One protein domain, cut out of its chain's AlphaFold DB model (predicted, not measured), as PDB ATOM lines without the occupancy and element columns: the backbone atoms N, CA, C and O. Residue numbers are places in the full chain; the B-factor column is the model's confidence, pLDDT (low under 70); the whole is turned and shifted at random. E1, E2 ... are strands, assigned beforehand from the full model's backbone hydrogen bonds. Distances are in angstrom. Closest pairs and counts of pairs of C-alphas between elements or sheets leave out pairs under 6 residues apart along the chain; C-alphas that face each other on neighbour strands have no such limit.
ATOM      1  N   ASN A   2     118.438  94.917 106.260       92.50
ATOM      2  CA  ASN A   2     119.311  95.012 107.453       92.50
ATOM      3  C   ASN A   2     119.536  93.689 108.206       92.50
ATOM      4  O   ASN A   2     120.175  93.681 109.252       92.50
ATOM      5  N   ASP A   3     118.993  92.594 107.689       91.56
ATOM      6  CA  ASP A   3     119.165  91.239 108.203       91.56
ATOM      7  C   ASP A   3     119.014  90.274 107.018       91.56
ATOM      8  O   ASP A   3     118.191  90.502 106.118       91.56
ATOM      9  N   GLY A   4     119.829  89.226 107.007       90.38
ATOM     10  CA  GLY A   4     119.884  88.190 105.988       90.38
ATOM     11  C   GLY A   4     119.171  86.899 106.387       90.38
ATOM     12  O   GLY A   4     119.387  85.877 105.737       90.38
ATOM     13  N   LYS A   5     118.308  86.899 107.419       92.81
ATOM     14  CA  LYS A   5     117.461  85.740 107.785       92.81
ATOM     15  C   LYS A   5     116.762  85.082 106.590       92.81
ATOM     16  O   LYS A   5     116.751  83.860 106.504       92.81
ATOM     17  N   PHE A   6     116.248  85.874 105.645       87.44
ATOM     18  CA  PHE A   6     115.569  85.370 104.441       87.44
ATOM     19  C   PHE A   6     116.462  84.475 103.560       87.44
ATOM     20  O   PHE A   6     115.968  83.557 102.916       87.44
ATOM     21  N   ILE A   7     117.778  84.710 103.562       89.00
ATOM     22  CA  ILE A   7     118.767  83.935 102.795       89.00
ATOM     23  C   ILE A   7     119.631  83.030 103.690       89.00
ATOM     24  O   ILE A   7     120.705  82.591 103.282       89.00
ATOM     25  N   GLY A   8     119.211  82.782 104.936       89.88
ATOM     26  CA  GLY A   8     119.958  81.942 105.878       89.88
ATOM     27  C   GLY A   8     121.291  82.538 106.344       89.88
ATOM     28  O   GLY A   8     122.175  81.800 106.770       89.88
ATOM     29  N   SER A   9     121.452  83.865 106.275       90.81
ATOM     30  CA  SER A   9     122.655  84.581 106.728       90.81
ATOM     31  C   SER A   9     122.293  85.713 107.703       90.81
ATOM     32  O   SER A   9     122.404  86.881 107.347       90.81
ATOM     33  N   PRO A  10     121.865  85.407 108.946       88.69
ATOM     34  CA  PRO A  10     121.254  86.390 109.856       88.69
ATOM     35  C   PRO A  10     122.161  87.561 110.271       88.69
ATOM     36  O   PRO A  10     121.694  88.596 110.722       88.69
ATOM     37  N   ALA A  11     123.478  87.386 110.158       88.12
ATOM     38  CA  ALA A  11     124.465  88.413 110.490       88.12
ATOM     39  C   ALA A  11     124.938  89.215 109.263       88.12
ATOM     40  O   ALA A  11     125.894  89.977 109.364       88.12
ATOM     41  N   GLU A  12     124.352  88.983 108.087       93.25
ATOM     42  CA  GLU A  12     124.706  89.679 106.850       93.25
ATOM     43  C   GLU A  12     123.599  90.661 106.475       93.25
ATOM     44  O   GLU A  12     122.415  90.416 106.708       93.25
ATOM     45  N   LYS A  13     123.999  91.791 105.898       93.62
ATOM     46  CA  LYS A  13     123.104  92.852 105.439       93.62
ATOM     47  C   LYS A  13     123.235  92.987 103.926       93.62
ATOM     48  O   LYS A  13     124.177  92.482 103.317       93.62
ATOM     49  N   ASP A  14     122.267  93.654 103.315       93.25
ATOM     50  CA  ASP A  14     122.354  94.043 101.914       93.25
ATOM     51  C   ASP A  14     123.592  94.943 101.719       93.25
ATOM     52  O   ASP A  14     123.727  95.948 102.428       93.25
ATOM     53  N   PRO A  15     124.512  94.603 100.801       93.50
ATOM     54  CA  PRO A  15     125.777  95.319 100.657       93.50
ATOM     55  C   PRO A  15     125.619  96.727 100.061       93.50
ATOM     56  O   PRO A  15     126.573  97.501 100.099       93.50
ATOM     57  N   LEU A  16     124.453  97.067  99.502       93.81
ATOM     58  CA  LEU A  16     124.191  98.358  98.868       93.81
ATOM     59  C   LEU A  16     123.370  99.280  99.768       93.81
ATOM     60  O   LEU A  16     123.815 100.383 100.073       93.81
ATOM     61  N   VAL A  17     122.182  98.841 100.189       94.75
ATOM     62  CA  VAL A  17     121.211  99.697 100.908       94.75
ATOM     63  C   VAL A  17     121.005  99.300 102.368       94.75
ATOM     64  O   VAL A  17     120.245  99.948 103.086       94.75
ATOM     65  N   GLY A  18     121.661  98.234 102.828       93.00
ATOM     66  CA  GLY A  18     121.668  97.874 104.239       93.00
ATOM     67  C   GLY A  18     122.421  98.910 105.076       93.00
ATOM     68  O   GLY A  18     123.420  99.481 104.638       93.00
ATOM     69  N   ALA A  19     121.974  99.121 106.312       91.56
ATOM     70  CA  ALA A  19     122.687  99.907 107.314       91.56
ATOM     71  C   ALA A  19     123.949  99.149 107.767       91.56
ATOM     72  O   ALA A  19     123.949  98.461 108.792       91.56
ATOM     73  N   ASN A  20     124.991  99.204 106.936       85.25
ATOM     74  CA  ASN A  20     126.229  98.448 107.083       85.25
ATOM     75  C   ASN A  20     127.144  99.073 108.143       85.25
ATOM     76  O   ASN A  20     127.695 100.152 107.948       85.25
ATOM     77  N   ASP A  21     127.312  98.354 109.248       82.12
ATOM     78  CA  ASP A  21     128.236  98.617 110.355       82.12
ATOM     79  C   ASP A  21     129.479  97.712 110.261       82.12
ATOM     80  O   ASP A  21     130.602  98.199 110.213       82.12
ATOM     81  N   GLU A  22     129.285  96.393 110.164       85.06
ATOM     82  CA  GLU A  22     130.368  95.402 110.045       85.06
ATOM     83  C   GLU A  22     130.796  95.130 108.589       85.06
ATOM     84  O   GLU A  22     131.869  94.571 108.338       85.06
ATOM     85  N   GLY A  23     129.938  95.459 107.614       91.56
ATOM     86  CA  GLY A  23     130.215  95.275 106.185       91.56
ATOM     87  C   GLY A  23     130.489  93.820 105.776       91.56
ATOM     88  O   GLY A  23     131.407  93.549 104.996       91.56
ATOM     89  N   ARG A  24     129.742  92.859 106.338       93.75
ATOM     90  CA  ARG A  24     129.880  91.423 106.046       93.75
ATOM     91  C   ARG A  24     129.000  91.008 104.870       93.75
ATOM     92  O   ARG A  24     127.787  91.178 104.924       93.75
ATOM     93  N   PHE A  25     129.601  90.380 103.860       93.75
ATOM     94  CA  PHE A  25     128.877  89.864 102.695       93.75
ATOM     95  C   PHE A  25     129.504  88.574 102.167       93.75
ATOM     96  O   PHE A  25     130.715  88.511 101.935       93.75
ATOM     97  N   THR A  26     128.695  87.539 101.960       94.25
ATOM     98  CA  THR A  26     129.141  86.250 101.432       94.25
ATOM     99  C   THR A  26     128.704  86.062  99.985       94.25
ATOM    100  O   THR A  26     127.521  86.042  99.666       94.25
ATOM    101  N   VAL A  27     129.676  85.804  99.109       93.94
ATOM    102  CA  VAL A  27     129.439  85.316  97.749       93.94
ATOM    103  C   VAL A  27     129.453  83.783  97.770       93.94
ATOM    104  O   VAL A  27     130.486  83.187  98.121       93.94
ATOM    105  N   PRO A  28     128.342  83.117  97.397       92.19
ATOM    106  CA  PRO A  28     128.296  81.665  97.282       92.19
ATOM    107  C   PRO A  28     129.347  81.166  96.285       92.19
ATOM    108  O   PRO A  28     129.408  81.610  95.141       92.19
ATOM    109  N   ARG A  29     130.197  80.237  96.722       94.50
ATOM    110  CA  ARG A  29     131.240  79.615  95.897       94.50
ATOM    111  C   ARG A  29     131.508  78.200  96.402       94.50
ATOM    112  O   ARG A  29     131.394  77.945  97.598       94.50
ATOM    113  N   LYS A  30     131.869  77.292  95.492       93.56
ATOM    114  CA  LYS A  30     132.331  75.932  95.810       93.56
ATOM    115  C   LYS A  30     133.851  75.816  95.592       93.56
ATOM    116  O   LYS A  30     134.362  76.464  94.675       93.56
ATOM    117  N   PRO A  31     134.575  75.010  96.392       94.12
ATOM    118  CA  PRO A  31     134.099  74.290  97.582       94.12
ATOM    119  C   PRO A  31     133.945  75.196  98.814       94.12
ATOM    120  O   PRO A  31     133.186  74.875  99.722       94.12
ATOM    121  N   ILE A  32     134.631  76.340  98.830       94.38
ATOM    122  CA  ILE A  32     134.652  77.275  99.956       94.38
ATOM    123  C   ILE A  32     134.041  78.602  99.504       94.38
ATOM    124  O   ILE A  32     134.438  79.170  98.482       94.38
ATOM    125  N   ARG A  33     133.073  79.099 100.280       93.81
ATOM    126  CA  ARG A  33     132.450  80.416 100.084       93.81
ATOM    127  C   ARG A  33     133.484  81.537 100.189       93.81
ATOM    128  O   ARG A  33     134.437  81.436 100.959       93.81
ATOM    129  N   ARG A  34     133.256  82.649  99.491       94.69
ATOM    130  CA  ARG A  34     134.054  83.869  99.673       94.69
ATOM    131  C   ARG A  34     133.286  84.829 100.569       94.69
ATOM    132  O   ARG A  34     132.150  85.159 100.256       94.69
ATOM    133  N   ARG A  35     133.905  85.293 101.652       93.31
ATOM    134  CA  ARG A  35     133.314  86.282 102.561       93.31
ATOM    135  C   ARG A  35     134.151  87.553 102.569       93.31
ATOM    136  O   ARG A  35     135.363  87.485 102.737       93.31
ATOM    137  N   PHE A  36     133.485  88.683 102.398       93.31
ATOM    138  CA  PHE A  36     134.035  90.014 102.609       93.31
ATOM    139  C   PHE A  36     133.737  90.477 104.037       93.31
ATOM    140  O   PHE A  36     132.725  90.085 104.627       93.31
ATOM    141  N   GLN A  37     134.633  91.292 104.582       93.38
ATOM    142  CA  GLN A  37     134.519  91.945 105.883       93.38
ATOM    143  C   GLN A  37     134.883  93.419 105.709       93.38
ATOM    144  O   GLN A  37     135.726  93.730 104.866       93.38
ATOM    145  N   GLY A  38     134.265  94.306 106.491       93.44
ATOM    146  CA  GLY A  38     134.581  95.734 106.455       93.44
ATOM    147  C   GLY A  38     134.234  96.414 105.130       93.44
ATOM    148  O   GLY A  38     134.889  97.386 104.760       93.44
ATOM    149  N   LEU A  39     133.243  95.904 104.388       93.38
ATOM    150  CA  LEU A  39     132.718  96.633 103.233       93.38
ATOM    151  C   LEU A  39     132.198  98.004 103.684       93.38
ATOM    152  O   LEU A  39     131.397  98.062 104.622       93.38
ATOM    153  N   PRO A  40     132.626  99.098 103.030       92.81
ATOM    154  CA  PRO A  40     132.135 100.419 103.370       92.81
ATOM    155  C   PRO A  40     130.663 100.557 102.974       92.81
ATOM    156  O   PRO A  40     130.179  99.901 102.050       92.81
ATOM    157  N   ALA A  41     129.958 101.468 103.639       93.12
ATOM    158  CA  ALA A  41     128.659 101.912 103.165       93.12
ATOM    159  C   ALA A  41     128.837 102.717 101.866       93.12
ATOM    160  O   ALA A  41     129.471 103.771 101.861       93.12
ATOM    161  N   PHE A  42     128.268 102.225 100.766       94.44
ATOM    162  CA  PHE A  42     128.257 102.941  99.484       94.44
ATOM    163  C   PHE A  42     127.120 103.968  99.390       94.44
ATOM    164  O   PHE A  42     127.177 104.886  98.575       94.44
ATOM    165  N   VAL A  43     126.093 103.820 100.233       94.50
ATOM    166  CA  VAL A  43     124.923 104.700 100.304       94.50
ATOM    167  C   VAL A  43     124.844 105.310 101.701       94.50
ATOM    168  O   VAL A  43     124.913 104.600 102.702       94.50
ATOM    169  N   VAL A  44     124.671 106.633 101.766       93.69
ATOM    170  CA  VAL A  44     124.500 107.382 103.019       93.69
ATOM    171  C   VAL A  44     123.099 107.978 103.046       93.69
ATOM    172  O   VAL A  44     122.769 108.829 102.219       93.69
ATOM    173  N   ASN A  45     122.279 107.554 104.009       93.31
ATOM    174  CA  ASN A  45     120.981 108.174 104.252       93.31
ATOM    175  C   ASN A  45     121.191 109.580 104.845       93.31
ATOM    176  O   ASN A  45     121.797 109.715 105.907       93.31
TER     177      ASN A  45
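What this domain is: This is residues 2 to 45 of the 67 residues of an uncharacterized protein of Streptomyces sp. 3213.3 (UniProt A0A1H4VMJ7). With little regular structure, the printed part is a winding loop, residues 2 to 24, on the E1 side of a small two-stranded hairpin, E1 and E2, whose turn, residues 28 to 33, sticks out at one end of the long axis. After E2 the chain runs back toward the other end, at Asn 45. The printed part has 44 residues, no named helix and two antiparallel strands, E1 then E2; the class is all strand, with only 6 residues in named elements. It is only just compact, close to loose, with a radius of gyration of the C-alphas of 10.6 A, and elongated, spanning 37 by 20 by 13 A.

How they stand to each other: E1, residues 25 to 27, and E2, residues 34 to 36, form an antiparallel hairpin, their directions 158 degrees apart. C-alphas 26 and 35 face each other at 4.3 A. N 27 and O 34, 2.8 A, and N 36 and O 25, 2.8 A, are within hydrogen-bond range.

Where its parts are: E1 is 6.7 A long, from C-alpha 25 at (128.877, 89.864, 102.695). E2 is 6.8 A long, ending at C-alpha 36, (134.035, 90.014, 102.609).

The domain as a whole: The C-alphas farthest apart, of Pro 31 and Asn 45, are 36.9 A apart. The link from E1 to E2 is short. The printed part has no cut, and no printed residue is under 70 in pLDDT.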